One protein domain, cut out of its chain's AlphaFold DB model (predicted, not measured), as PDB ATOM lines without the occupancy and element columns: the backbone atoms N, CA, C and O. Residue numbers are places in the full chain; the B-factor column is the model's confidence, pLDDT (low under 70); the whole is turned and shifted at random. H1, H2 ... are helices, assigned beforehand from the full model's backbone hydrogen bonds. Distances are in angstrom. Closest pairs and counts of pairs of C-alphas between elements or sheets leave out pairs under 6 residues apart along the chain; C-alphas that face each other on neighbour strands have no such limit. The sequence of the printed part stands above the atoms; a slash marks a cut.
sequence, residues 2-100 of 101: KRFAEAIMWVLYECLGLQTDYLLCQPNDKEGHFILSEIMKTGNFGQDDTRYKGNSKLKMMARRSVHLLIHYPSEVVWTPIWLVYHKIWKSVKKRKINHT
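What this domain is: This is residues 2 to 100 of the 101 residues of an uncharacterized protein of Rikenellaceae bacterium (UniProt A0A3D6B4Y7). A long helical arm, residues 81 to 100, of which 81 to 97 belong to H5, sticks out from a loose body where H1 and H2 pack nearly at right angles at the far end and H3 lies near H2. The 99 printed residues, with five named helices, H1 to H5, and no named strand, are all helix in class. The whole is loose, radius of gyration of the C-alphas 18.2 A, and elongated, spanning 60 by 31 by 21 A.

Where its parts are: H1, residues 2 to 14, begins at C-alpha (21.159, -25.644, -19.526) and is 18.0 A long. H2 is residues 29 to 42, 19.5 A; H3 residues 57 to 71, 22.4 A; H4 residues 73 to 76, 5.8 A. H5, residues 78 to 97, 28.4 A, ends at C-alpha (-8.645, 1.214, -36.065).

How they stand to each other: H1 and H2 touch, about perpendicular at 78 degrees; their closest C-alphas, Ala 7 and Gly 32, are 4.0 A apart. H2 and H3 are near each other, with 7 pairs of C-alphas within 10 A. H3, with residues 65 to 69 alone, only just touches H4, with 3 pairs within 8 A; the closest C-alphas, Leu 69 and Val 76, are 5.8 A apart. H4 and H5 meet only through their link. Every O i to N i+4 pair is within hydrogen-bond range in H1, H2 and H5, and 9 of 11 in H3; H4 is too short for one.

The domain as a whole: The C-alphas farthest apart, Thr 20 and Thr 100, are 59.7 A apart. The printed part has no cut; the links H1 to H2 and H2 to H3 are long. pLDDT is under 70 at residues 45 to 49, 51 to 80, 96 and 98 to 100.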
ATOM      1  N   LYS A   2      19.983 -25.153 -20.258       81.38
ATOM      2  CA  LYS A   2      21.159 -25.644 -19.526       81.38
ATOM      3  C   LYS A   2      22.457 -25.584 -20.348       81.38
ATOM      4  O   LYS A   2      23.345 -24.844 -19.978       81.38
ATOM      5  N   ARG A   3      22.514 -26.240 -21.513       82.50
ATOM      6  CA  ARG A   3      23.720 -26.255 -22.372       82.50
ATOM      7  C   ARG A   3      24.196 -24.859 -22.799       82.50
ATOM      8  O   ARG A   3      25.390 -24.631 -22.901       82.50
ATOM      9  N   PHE A   4      23.266 -23.931 -23.041       83.25
ATOM     10  CA  PHE A   4      23.599 -22.545 -23.377       83.25
ATOM     11  C   PHE A   4      24.183 -21.817 -22.166       83.25
ATOM     12  O   PHE A   4      25.214 -21.163 -22.273       83.25
ATOM     13  N   ALA A   5      23.556 -21.975 -20.998       88.88
ATOM     14  CA  ALA A   5      24.063 -21.422 -19.751       88.88
ATOM     15  C   ALA A   5      25.452 -21.981 -19.407       88.88
ATOM     16  O   ALA A   5      26.332 -21.203 -19.066       88.88
ATOM     17  N   GLU A   6      25.680 -23.285 -19.578       91.62
ATOM     18  CA  GLU A   6      26.987 -23.932 -19.378       91.62
ATOM     19  C   GLU A   6      28.054 -23.368 -20.339       91.62
ATOM     20  O   GLU A   6      29.192 -23.131 -19.934       91.62
ATOM     21  N   ALA A   7      27.687 -23.089 -21.596       91.19
ATOM     22  CA  ALA A   7      28.574 -22.470 -22.585       91.19
ATOM     23  C   ALA A   7      28.951 -21.028 -22.208       91.19
ATOM     24  O   ALA A   7      30.120 -20.649 -22.255       91.19
ATOM     25  N   ILE A   8      27.965 -20.219 -21.807       90.69
ATOM     26  CA  ILE A   8      28.187 -18.834 -21.371       90.69
ATOM     27  C   ILE A   8      28.979 -18.794 -20.063       90.69
ATOM     28  O   ILE A   8      29.881 -17.972 -19.939       90.69
ATOM     29  N   MET A   9      28.695 -19.690 -19.114       94.88
ATOM     30  CA  MET A   9      29.471 -19.818 -17.877       94.88
ATOM     31  C   MET A   9      30.935 -20.125 -18.173       94.88
ATOM     32  O   MET A   9      31.802 -19.523 -17.551       94.88
ATOM     33  N   TRP A  10      31.213 -20.985 -19.157       95.81
ATOM     34  CA  TRP A  10      32.583 -21.237 -19.594       95.81
ATOM     35  C   TRP A  10      33.254 -19.977 -20.152       95.81
ATOM     36  O   TRP A  10      34.364 -19.657 -19.749       95.81
ATOM     37  N   VAL A  11      32.575 -19.207 -21.012       94.00
ATOM     38  CA  VAL A  11      33.134 -17.950 -21.548       94.00
ATOM     39  C   VAL A  11      33.385 -16.924 -20.439       94.00
ATOM     40  O   VAL A  11      34.427 -16.274 -20.426       94.00
ATOM     41  N   LEU A  12      32.445 -16.770 -19.504       95.25
ATOM     42  CA  LEU A  12      32.583 -15.839 -18.382       95.25
ATOM     43  C   LEU A  12      33.749 -16.232 -17.468       95.25
ATOM     44  O   LEU A  12      34.523 -15.372 -17.062       95.25
ATOM     45  N   TYR A  13      33.878 -17.520 -17.169       96.31
ATOM     46  CA  TYR A  13      34.964 -18.062 -16.363       96.31
ATOM     47  C   TYR A  13      36.319 -17.916 -17.066       96.31
ATOM     48  O   TYR A  13      37.197 -17.214 -16.573       96.31
ATOM     49  N   GLU A  14      36.457 -18.508 -18.251       95.81
ATOM     50  CA  GLU A  14      37.745 -18.683 -18.924       95.81
ATOM     51  C   GLU A  14      38.241 -17.396 -19.598       95.81
ATOM     52  O   GLU A  14      39.422 -17.071 -19.550       95.81
ATOM     53  N   CYS A  15      37.345 -16.639 -20.240       94.12
ATOM     54  CA  CYS A  15      37.734 -15.463 -21.027       94.12
ATOM     55  C   CYS A  15      37.592 -14.147 -20.258       94.12
ATOM     56  O   CYS A  15      38.287 -13.183 -20.575       94.12
ATOM     57  N   LEU A  16      36.672 -14.079 -19.290       93.94
ATOM     58  CA  LEU A  16      36.377 -12.855 -18.534       93.94
ATOM     59  C   LEU A  16      36.807 -12.933 -17.060       93.94
ATOM     60  O   LEU A  16      36.678 -11.938 -16.349       93.94
ATOM     61  N   GLY A  17      37.347 -14.072 -16.609       94.31
ATOM     62  CA  GLY A  17      37.913 -14.232 -15.268       94.31
ATOM     63  C   GLY A  17      36.874 -14.268 -14.146       94.31
ATOM     64  O   GLY A  17      37.163 -13.834 -13.029       94.31
ATOM     65  N   LEU A  18      35.653 -14.735 -14.425       96.50
ATOM     66  CA  LEU A  18      34.614 -14.890 -13.407       96.50
ATOM     67  C   LEU A  18      35.072 -15.886 -12.329       96.50
ATOM     68  O   LEU A  18      35.500 -16.991 -12.644       96.50
ATOM     69  N   GLN A  19      34.947 -15.524 -11.050       94.94
ATOM     70  CA  GLN A  19      35.279 -16.440  -9.954       94.94
ATOM     71  C   GLN A  19      34.297 -17.616  -9.895       94.94
ATOM     72  O   GLN A  19      33.109 -17.472 -10.195       94.94
ATOM     73  N   THR A  20      34.784 -18.773  -9.442       92.31
ATOM     74  CA  THR A  20      34.000 -20.014  -9.351       92.31
ATOM     75  C   THR A  20      32.758 -19.885  -8.473       92.31
ATOM     76  O   THR A  20      31.749 -20.525  -8.756       92.31
ATOM     77  N   ASP A  21      32.796 -19.014  -7.463       94.81
ATOM     78  CA  ASP A  21      31.690 -18.788  -6.523       94.81
ATOM     79  C   ASP A  21      30.464 -18.135  -7.185       94.81
ATOM     80  O   ASP A  21      29.354 -18.212  -6.660       94.81
ATOM     81  N   TYR A  22      30.645 -17.523  -8.360       94.25
ATOM     82  CA  TYR A  22      29.572 -16.901  -9.140       94.25
ATOM     83  C   TYR A  22      29.050 -17.788 -10.279       94.25
ATOM     84  O   TYR A  22      28.189 -17.357 -11.052       94.25
ATOM     85  N   LEU A  23      29.542 -19.025 -10.408       93.56
ATOM     86  CA  LEU A  23      29.070 -19.953 -11.432       93.56
ATOM     87  C   LEU A  23      27.660 -20.451 -11.104       93.56
ATOM     88  O   LEU A  23      27.433 -21.162 -10.129       93.56
ATOM     89  N   LEU A  24      26.701 -20.126 -11.972       93.06
ATOM     90  CA  LEU A  24      25.311 -20.581 -11.828       93.06
ATOM     91  C   LEU A  24      25.128 -22.058 -12.215       93.06
ATOM     92  O   LEU A  24      24.136 -22.686 -11.848       93.06
ATOM     93  N   CYS A  25      26.049 -22.603 -13.009       92.75
ATOM     94  CA  CYS A  25      26.078 -24.005 -13.417       92.75
ATOM     95  C   CYS A  25      27.501 -24.408 -13.821       92.75
ATOM     96  O   CYS A  25      28.362 -23.546 -13.999       92.75
ATOM     97  N   GLN A  26      27.746 -25.715 -13.960       93.69
ATOM     98  CA  GLN A  26      29.058 -26.208 -14.376       93.69
ATOM     99  C   GLN A  26      29.379 -25.730 -15.803       93.69
ATOM    100  O   GLN A  26      28.572 -25.961 -16.704       93.69
ATOM    101  N   PRO A  27      30.522 -25.066 -16.030       93.81
ATOM    102  CA  PRO A  27      30.916 -24.633 -17.362       93.81
ATOM    103  C   PRO A  27      31.186 -25.841 -18.271       93.81
ATOM    104  O   PRO A  27      31.598 -26.904 -17.809       93.81
ATOM    105  N   ASN A  28      30.937 -25.682 -19.572       94.06
ATOM    106  CA  ASN A  28      31.180 -26.722 -20.570       94.06
ATOM    107  C   ASN A  28      32.098 -26.206 -21.677       94.06
ATOM    108  O   ASN A  28      31.665 -25.436 -22.534       94.06
ATOM    109  N   ASP A  29      33.335 -26.693 -21.692       93.50
ATOM    110  CA  ASP A  29      34.392 -26.227 -22.591       93.50
ATOM    111  C   ASP A  29      34.040 -26.391 -24.071       93.50
ATOM    112  O   ASP A  29      34.285 -25.502 -24.885       93.50
ATOM    113  N   LYS A  30      33.418 -27.517 -24.448       91.50
ATOM    114  CA  LYS A  30      33.088 -27.799 -25.855       91.50
ATOM    115  C   LYS A  30      32.064 -26.806 -26.393       91.50
ATOM    116  O   LYS A  30      32.231 -26.274 -27.489       91.50
ATOM    117  N   GLU A  31      31.008 -26.561 -25.623       87.25
ATOM    118  CA  GLU A  31      29.983 -25.584 -25.993       87.25
ATOM    119  C   GLU A  31      30.515 -24.148 -25.858       87.25
ATOM    120  O   GLU A  31      30.202 -23.296 -26.688       87.25
ATOM    121  N   GLY A  32      31.370 -23.898 -24.863       91.12
ATOM    122  CA  GLY A  32      32.053 -22.632 -24.619       91.12
ATOM    123  C   GLY A  32      32.925 -22.183 -25.794       91.12
ATOM    124  O   GLY A  32      32.773 -21.068 -26.293       91.12
ATOM    125  N   HIS A  33      33.769 -23.071 -26.323       92.19
ATOM    126  CA  HIS A  33      34.564 -22.790 -27.519       92.19
ATOM    127  C   HIS A  33      33.695 -22.513 -28.748       92.19
ATOM    128  O   HIS A  33      33.984 -21.596 -29.521       92.19
ATOM    129  N   PHE A  34      32.619 -23.285 -28.929       87.75
ATOM    130  CA  PHE A  34      31.688 -23.072 -30.032       87.75
ATOM    131  C   PHE A  34      31.055 -21.677 -29.955       87.75
ATOM    132  O   PHE A  34      31.155 -20.910 -30.920       87.75
ATOM    133  N   ILE A  35      30.475 -21.314 -28.804       85.56
ATOM    134  CA  ILE A  35      29.783 -20.033 -28.644       85.56
ATOM    135  C   ILE A  35      30.743 -18.844 -28.682       85.56
ATOM    136  O   ILE A  35      30.422 -17.829 -29.297       85.56
ATOM    137  N   LEU A  36      31.949 -18.981 -28.122       89.69
ATOM    138  CA  LEU A  36      32.990 -17.962 -28.227       89.69
ATOM    139  C   LEU A  36      33.376 -17.723 -29.687       89.69
ATOM    140  O   LEU A  36      33.478 -16.577 -30.118       89.69
ATOM    141  N   SER A  37      33.538 -18.791 -30.476       88.06
ATOM    142  CA  SER A  37      33.860 -18.662 -31.899       88.06
ATOM    143  C   SER A  37      32.761 -17.925 -32.670       88.06
ATOM    144  O   SER A  37      33.064 -17.137 -33.565       88.06
ATOM    145  N   GLU A  38      31.495 -18.135 -32.306       81.56
ATOM    146  CA  GLU A  38      30.374 -17.412 -32.899       81.56
ATOM    147  C   GLU A  38      30.345 -15.947 -32.450       81.56
ATOM    148  O   GLU A  38      30.176 -15.075 -33.299       81.56
ATOM    149  N   ILE A  39      30.587 -15.640 -31.171       84.81
ATOM    150  CA  ILE A  39      30.678 -14.255 -30.670       84.81
ATOM    151  C   ILE A  39      31.796 -13.495 -31.394       84.81
ATOM    152  O   ILE A  39      31.564 -12.406 -31.914       84.81
ATOM    153  N   MET A  40      32.986 -14.086 -31.515       85.75
ATOM    154  CA  MET A  40      34.128 -13.448 -32.179       85.75
ATOM    155  C   MET A  40      33.891 -13.205 -33.673       85.75
ATOM    156  O   MET A  40      34.345 -12.203 -34.219       85.75
ATOM    157  N   LYS A  41      33.166 -14.103 -34.349       80.75
ATOM    158  CA  LYS A  41      32.831 -13.949 -35.776       80.75
ATOM    159  C   LYS A  41      31.702 -12.957 -36.021       80.75
ATOM    160  O   LYS A  41      31.628 -12.365 -37.095       80.75
ATOM    161  N   THR A  42      30.786 -12.841 -35.069       72.25
ATOM    162  CA  THR A  42      29.458 -12.275 -35.317       72.25
ATOM    163  C   THR A  42      29.179 -11.011 -34.491       72.25
ATOM    164  O   THR A  42      28.170 -10.331 -34.702       72.25
ATOM    165  N   GLY A  43      30.067 -10.685 -33.552       75.25
ATOM    166  CA  GLY A  43      29.890  -9.615 -32.580       75.25
ATOM    167  C   GLY A  43      28.797  -9.952 -31.567       75.25
ATOM    168  O   GLY A  43      28.567 -11.111 -31.217       75.25
ATOM    169  N   ASN A  44      28.076  -8.926 -31.115       72.62
ATOM    170  CA  ASN A  44      26.987  -9.070 -30.152       72.62
ATOM    171  C   ASN A  44      25.777  -9.794 -30.786       72.62
ATOM    172  O   ASN A  44      24.880  -9.164 -31.348       72.62
ATOM    173  N   PHE A  45      25.766 -11.130 -30.755       67.38
ATOM    174  CA  PHE A  45      24.648 -11.974 -31.209       67.38
ATOM    175  C   PHE A  45      24.178 -11.741 -32.652       67.38
ATOM    176  O   PHE A  45      22.977 -11.634 -32.920       67.38
ATOM    177  N   GLY A  46      25.081 -11.658 -33.628       62.66
ATOM    178  CA  GLY A  46      24.636 -11.404 -35.004       62.66
ATOM    179  C   GLY A  46      24.778  -9.967 -35.448       62.66
ATOM    180  O   GLY A  46      24.692  -9.730 -36.647       62.66
ATOM    181  N   GLN A  47      24.913  -9.010 -34.528       66.50
ATOM    182  CA  GLN A  47      24.767  -7.591 -34.849       66.50
ATOM    183  C   GLN A  47      25.720  -7.140 -35.961       66.50
ATOM    184  O   GLN A  47      25.256  -6.523 -36.923       66.50
ATOM    185  N   ASP A  48      26.976  -7.575 -35.897       65.75
ATOM    186  CA  ASP A  48      28.027  -7.187 -36.839       65.75
ATOM    187  C   ASP A  48      28.302  -8.253 -37.915       65.75
ATOM    188  O   ASP A  48      29.274  -8.153 -38.663       65.75
ATOM    189  N   ASP A  49      27.425  -9.257 -38.060       67.81
ATOM    190  CA  ASP A  49      27.592 -10.315 -39.062       67.81
ATOM    191  C   ASP A  49      27.531  -9.756 -40.489       67.81
ATOM    192  O   ASP A  49      26.471  -9.334 -40.976       67.81
ATOM    193  N   THR A  50      28.658  -9.804 -41.193       70.12
ATOM    194  CA  THR A  50      28.771  -9.333 -42.573       70.12
ATOM    195  C   THR A  50      28.344 -10.382 -43.607       70.12
ATOM    196  O   THR A  50      28.017  -9.999 -44.731       70.12
ATOM    197  N   ARG A  51      28.231 -11.673 -43.241       69.31
ATOM    198  CA  ARG A  51      27.920 -12.800 -44.156       69.31
ATOM    199  C   ARG A  51      26.529 -12.721 -44.785       69.31
ATOM    200  O   ARG A  51      26.268 -13.334 -45.816       69.31
ATOM    201  N   TYR A  52      25.618 -11.978 -44.158       64.62
ATOM    202  CA  TYR A  52      24.224 -11.846 -44.588       64.62
ATOM    203  C   TYR A  52      23.855 -10.433 -45.057       64.62
ATOM    204  O   TYR A  52      22.665 -10.155 -45.250       64.62
ATOM    205  N   LYS A  53      24.842  -9.546 -45.261       61.97
ATOM    206  CA  LYS A  53      24.615  -8.221 -45.856       61.97
ATOM    207  C   LYS A  53      23.972  -8.396 -47.242       61.97
ATOM    208  O   LYS A  53      24.542  -9.037 -48.114       61.97
ATOM    209  N   GLY A  54      22.751  -7.877 -47.414       62.72
ATOM    210  CA  GLY A  54      21.956  -7.988 -48.650       62.72
ATOM    211  C   GLY A  54      20.702  -8.870 -48.553       62.72
ATOM    212  O   GLY A  54      19.829  -8.790 -49.413       62.72
ATOM    213  N   ASN A  55      20.544  -9.665 -47.488       62.44
ATOM    214  CA  ASN A  55      19.310 -10.423 -47.256       62.44
ATOM    215  C   ASN A  55      18.228  -9.571 -46.571       62.44
ATOM    216  O   ASN A  55      18.520  -8.682 -45.772       62.44
ATOM    217  N   SER A  56      16.951  -9.902 -46.815       66.38
ATOM    218  CA  SER A  56      15.824  -9.344 -46.048       66.38
ATOM    219  C   SER A  56      16.082  -9.469 -44.543       66.38
ATOM    220  O   SER A  56      16.501 -10.535 -44.080       66.38
ATOM    221  N   LYS A  57      15.780  -8.411 -43.769       63.34
ATOM    222  CA  LYS A  57      15.963  -8.369 -42.304       63.34
ATOM    223  C   LYS A  57      15.411  -9.621 -41.613       63.34
ATOM    224  O   LYS A  57      16.053 -10.158 -40.718       63.34
ATOM    225  N   LEU A  58      14.271 -10.135 -42.079       60.66
ATOM    226  CA  LEU A  58      13.656 -11.349 -41.537       60.66
ATOM    227  C   LEU A  58      14.482 -12.610 -41.829       60.66
ATOM    228  O   LEU A  58      14.645 -13.452 -40.958       60.66
ATOM    229  N   LYS A  59      15.034 -12.726 -43.042       62.47
ATOM    230  CA  LYS A  59      15.864 -13.863 -43.473       62.47
ATOM    231  C   LYS A  59      17.222 -13.858 -42.769       62.47
ATOM    232  O   LYS A  59      17.747 -14.914 -42.439       62.47
ATOM    233  N   MET A  60      17.753 -12.668 -42.505       65.31
ATOM    234  CA  MET A  60      18.960 -12.463 -41.715       65.31
ATOM    235  C   MET A  60      18.738 -12.849 -40.248       65.31
ATOM    236  O   MET A  60      19.503 -13.649 -39.725       65.31
ATOM    237  N   MET A  61      17.663 -12.373 -39.605       63.56
ATOM    238  CA  MET A  61      17.334 -12.776 -38.231       63.56
ATOM    239  C   MET A  61      17.045 -14.274 -38.126       63.56
ATOM    240  O   MET A  61      17.599 -14.926 -37.253       63.56
ATOM    241  N   ALA A  62      16.267 -14.841 -39.050       61.72
ATOM    242  CA  ALA A  62      15.981 -16.270 -39.056       61.72
ATOM    243  C   ALA A  62      17.261 -17.107 -39.183       61.72
ATOM    244  O   ALA A  62      17.455 -18.023 -38.400       61.72
ATOM    245  N   ARG A  63      18.174 -16.780 -40.109       62.19
ATOM    246  CA  ARG A  63      19.434 -17.531 -40.272       62.19
ATOM    247  C   ARG A  63      20.404 -17.358 -39.101       62.19
ATOM    248  O   ARG A  63      21.039 -18.332 -38.716       62.19
ATOM    249  N   ARG A  64      20.464 -16.159 -38.506       64.56
ATOM    250  CA  ARG A  64      21.211 -15.892 -37.263       64.56
ATOM    251  C   ARG A  64      20.682 -16.745 -36.115       64.56
ATOM    252  O   ARG A  64      21.451 -17.403 -35.427       64.56
ATOM    253  N   SER A  65      19.362 -16.785 -35.956       60.97
ATOM    254  CA  SER A  65      18.727 -17.624 -34.952       60.97
ATOM    255  C   SER A  65      18.924 -19.103 -35.258       60.97
ATOM    256  O   SER A  65      19.096 -19.836 -34.302       60.97
ATOM    257  N   VAL A  66      18.924 -19.541 -36.533       57.50
ATOM    258  CA  VAL A  66      19.025 -20.961 -36.960       57.50
ATOM    259  C   VAL A  66      20.321 -21.624 -36.478       57.50
ATOM    260  O   VAL A  66      20.304 -22.788 -36.085       57.50
ATOM    261  N   HIS A  67      21.432 -20.888 -36.439       61.97
ATOM    262  CA  HIS A  67      22.707 -21.460 -36.005       61.97
ATOM    263  C   HIS A  67      22.795 -21.651 -34.479       61.97
ATOM    264  O   HIS A  67      23.336 -22.660 -34.029       61.97
ATOM    265  N   LEU A  68      22.187 -20.750 -33.689       61.03
ATOM    266  CA  LEU A  68      21.949 -20.960 -32.250       61.03
ATOM    267  C   LEU A  68      20.836 -22.009 -31.996       61.03
ATOM    268  O   LEU A  68      20.923 -22.807 -31.069       61.03
ATOM    269  N   LEU A  69      19.808 -22.034 -32.850       55.22
ATOM    270  CA  LEU A  69      18.626 -22.924 -32.852       55.22
ATOM    271  C   LEU A  69      18.990 -24.404 -32.915       55.22
ATOM    272  O   LEU A  69      18.321 -25.216 -32.286       55.22
ATOM    273  N   ILE A  70      20.016 -24.752 -33.697       57.22
ATOM    274  CA  ILE A  70      20.443 -26.143 -33.889       57.22
ATOM    275  C   ILE A  70      21.059 -26.714 -32.601       57.22
ATOM    276  O   ILE A  70      20.874 -27.894 -32.315       57.22
ATOM    277  N   HIS A  71      21.720 -25.883 -31.786       58.88
ATOM    278  CA  HIS A  71      22.263 -26.307 -30.490       58.88
ATOM    279  C   HIS A  71      21.225 -26.250 -29.349       58.88
ATOM    280  O   HIS A  71      21.316 -27.044 -28.408       58.88
ATOM    281  N   TYR A  72      20.208 -25.378 -29.439       63.53
ATOM    282  CA  TYR A  72      19.233 -25.130 -28.358       63.53
ATOM    283  C   TYR A  72      17.760 -25.179 -28.830       63.53
ATOM    284  O   TYR A  72      17.030 -24.188 -28.756       63.53
ATOM    285  N   PRO A  73      17.269 -26.341 -29.297       59.06
ATOM    286  CA  PRO A  73      15.977 -26.453 -29.981       59.06
ATOM    287  C   PRO A  73      14.756 -26.136 -29.103       59.06
ATOM    288  O   PRO A  73      13.759 -25.628 -29.611       59.06
ATOM    289  N   SER A  74      14.810 -26.378 -27.789       58.66
ATOM    290  CA  SER A  74      13.671 -26.124 -26.890       58.66
ATOM    291  C   SER A  74      13.360 -24.639 -26.672       58.66
ATOM    292  O   SER A  74      12.269 -24.304 -26.224       58.66
ATOM    293  N   GLU A  75      14.284 -23.742 -27.007       57.44
ATOM    294  CA  GLU A  75      14.157 -22.308 -26.716       57.44
ATOM    295  C   GLU A  75      13.596 -21.511 -27.891       57.44
ATOM    296  O   GLU A  75      13.016 -20.439 -27.714       57.44
ATOM    297  N   VAL A  76      13.763 -22.027 -29.107       58.47
ATOM    298  CA  VAL A  76      13.673 -21.194 -30.307       58.47
ATOM    299  C   VAL A  76      12.617 -21.694 -31.301       58.47
ATOM    300  O   VAL A  76      12.436 -21.104 -32.359       58.47
ATOM    301  N   VAL A  77      11.834 -22.722 -30.955       64.69
ATOM    302  CA  VAL A  77      10.580 -23.036 -31.674       64.69
ATOM    303  C   VAL A  77       9.499 -22.004 -31.342       64.69
ATOM    304  O   VAL A  77       8.703 -21.629 -32.201       64.69
ATOM    305  N   TRP A  78       9.488 -21.482 -30.114       69.12
ATOM    306  CA  TRP A  78       8.446 -20.553 -29.678       69.12
ATOM    307  C   TRP A  78       8.603 -19.148 -30.262       69.12
ATOM    308  O   TRP A  78       7.617 -18.488 -30.574       69.12
ATOM    309  N   THR A  79       9.833 -18.685 -30.471       69.81
ATOM    310  CA  THR A  79      10.118 -17.354 -31.024       69.81
ATOM    311  C   THR A  79       9.583 -17.128 -32.445       69.81
ATOM    312  O   THR A  79       8.913 -16.111 -32.637       69.81
ATOM    313  N   PRO A  80       9.779 -18.003 -33.453       69.19
ATOM    314  CA  PRO A  80       9.186 -17.813 -34.775       69.19
ATOM    315  C   PRO A  80       7.659 -17.908 -34.729       69.19
ATOM    316  O   PRO A  80       6.990 -17.110 -35.385       69.19
ATOM    317  N   ILE A  81       7.102 -18.810 -33.911       78.00
ATOM    318  CA  ILE A  81       5.652 -18.929 -33.705       78.00
ATOM    319  C   ILE A  81       5.091 -17.619 -33.134       78.00
ATOM    320  O   ILE A  81       4.150 -17.049 -33.689       78.00
ATOM    321  N   TRP A  82       5.711 -17.089 -32.078       79.50
ATOM    322  CA  TRP A  82       5.309 -15.839 -31.441       79.50
ATOM    323  C   TRP A  82       5.458 -14.638 -32.378       79.50
ATOM    324  O   TRP A  82       4.561 -13.800 -32.445       79.50
ATOM    325  N   LEU A  83       6.541 -14.557 -33.156       80.44
ATOM    326  CA  LEU A  83       6.751 -13.484 -34.134       80.44
ATOM    327  C   LEU A  83       5.661 -13.472 -35.212       80.44
ATOM    328  O   LEU A  83       5.146 -12.404 -35.555       80.44
ATOM    329  N   VAL A  84       5.297 -14.646 -35.738       83.50
ATOM    330  CA  VAL A  84       4.214 -14.785 -36.722       83.50
ATOM    331  C   VAL A  84       2.878 -14.395 -36.094       83.50
ATOM    332  O   VAL A  84       2.183 -13.537 -36.641       83.50
ATOM    333  N   TYR A  85       2.556 -14.942 -34.920       87.06
ATOM    334  CA  TYR A  85       1.346 -14.601 -34.173       87.06
ATOM    335  C   TYR A  85       1.240 -13.091 -33.915       87.06
ATOM    336  O   TYR A  85       0.241 -12.457 -34.258       87.06
ATOM    337  N   HIS A  86       2.295 -12.478 -33.381       85.69
ATOM    338  CA  HIS A  86       2.326 -11.060 -33.039       85.69
ATOM    339  C   HIS A  86       2.204 -10.165 -34.283       85.69
ATOM    340  O   HIS A  86       1.544  -9.121 -34.249       85.69
ATOM    341  N   LYS A  87       2.779 -10.584 -35.419       84.75
ATOM    342  CA  LYS A  87       2.616  -9.890 -36.702       84.75
ATOM    343  C   LYS A  87       1.165  -9.939 -37.193       84.75
ATOM    344  O   LYS A  87       0.644  -8.917 -37.653       84.75
ATOM    345  N   ILE A  88       0.505 -11.093 -37.072       89.38
ATOM    346  CA  ILE A  88      -0.919 -11.249 -37.400       89.38
ATOM    347  C   ILE A  88      -1.760 -10.361 -36.478       89.38
ATOM    348  O   ILE A  88      -2.556  -9.558 -36.967       89.38
ATOM    349  N   TRP A  89      -1.520 -10.412 -35.167       90.94
ATOM    350  CA  TRP A  89      -2.229  -9.604 -34.175       90.94
ATOM    351  C   TRP A  89      -2.127  -8.097 -34.454       90.94
ATOM    352  O   TRP A  89      -3.151  -7.413 -34.530       90.94
ATOM    353  N   LYS A  90      -0.918  -7.571 -34.713       86.75
ATOM    354  CA  LYS A  90      -0.729  -6.160 -35.102       86.75
ATOM    355  C   LYS A  90      -1.513  -5.796 -36.362       86.75
ATOM    356  O   LYS A  90      -2.102  -4.717 -36.428       86.75
ATOM    357  N   SER A  91      -1.538  -6.689 -37.349       84.50
ATOM    358  CA  SER A  91      -2.242  -6.466 -38.618       84.50
ATOM    359  C   SER A  91      -3.764  -6.443 -38.441       84.50
ATOM    360  O   SER A  91      -4.450  -5.676 -39.114       84.50
ATOM    361  N   VAL A  92      -4.301  -7.252 -37.524       85.94
ATOM    362  CA  VAL A  92      -5.727  -7.253 -37.164       85.94
ATOM    363  C   VAL A  92      -6.093  -5.992 -36.376       85.94
ATOM    364  O   VAL A  92      -7.084  -5.337 -36.694       85.94
ATOM    365  N   LYS A  93      -5.270  -5.591 -35.397       80.88
ATOM    366  CA  LYS A  93      -5.495  -4.370 -34.605       80.88
ATOM    367  C   LYS A  93      -5.485  -3.110 -35.477       80.88
ATOM    368  O   LYS A  93      -6.367  -2.271 -35.337       80.88
ATOM    369  N   LYS A  94      -4.541  -3.007 -36.420       74.56
ATOM    370  CA  LYS A  94      -4.449  -1.873 -37.356       74.56
ATOM    371  C   LYS A  94      -5.671  -1.779 -38.283       74.56
ATOM    372  O   LYS A  94      -6.156  -0.685 -38.534       74.56
ATOM    373  N   ARG A  95      -6.212  -2.923 -38.728       70.75
ATOM    374  CA  ARG A  95      -7.447  -2.975 -39.532       70.75
ATOM    375  C   ARG A  95      -8.689  -2.520 -38.761       70.75
ATOM    376  O   ARG A  95      -9.520  -1.839 -39.344       70.75
ATOM    377  N   LYS A  96      -8.803  -2.844 -37.466       66.38
ATOM    378  CA  LYS A  96      -9.929  -2.384 -36.627       66.38
ATOM    379  C   LYS A  96      -9.946  -0.863 -36.428       66.38
ATOM    380  O   LYS A  96     -11.017  -0.271 -36.470       66.38
ATOM    381  N   ILE A  97      -8.776  -0.243 -36.255       70.75
ATOM    382  CA  ILE A  97      -8.645   1.214 -36.065       70.75
ATOM    383  C   ILE A  97      -9.057   1.975 -37.336       70.75
ATOM    384  O   ILE A  97      -9.816   2.930 -37.260       70.75
ATOM    385  N   ASN A  98      -8.642   1.503 -38.515       60.59
ATOM    386  CA  ASN A  98      -8.968   2.158 -39.788       60.59
ATOM    387  C   ASN A  98     -10.446   2.034 -40.213       60.59
ATOM    388  O   ASN A  98     -10.841   2.683 -41.167       60.59
ATOM    389  N   HIS A  99     -11.239   1.169 -39.569       60.28
ATOM    390  CA  HIS A  99     -12.677   1.013 -39.843       60.28
ATOM    391  C   HIS A  99     -13.547   1.852 -38.879       60.28
ATOM    392  O   HIS A  99     -14.765   1.896 -39.013       60.28
ATOM    393  N   THR A 100     -12.946   2.475 -37.860       57.06
ATOM    394  CA  THR A 100     -13.646   3.296 -36.851       57.06
ATOM    395  C   THR A 100     -13.378   4.799 -36.996       57.06
ATOM    396  O   THR A 100     -13.873   5.573 -36.185       57.06
TER     397      THR A 100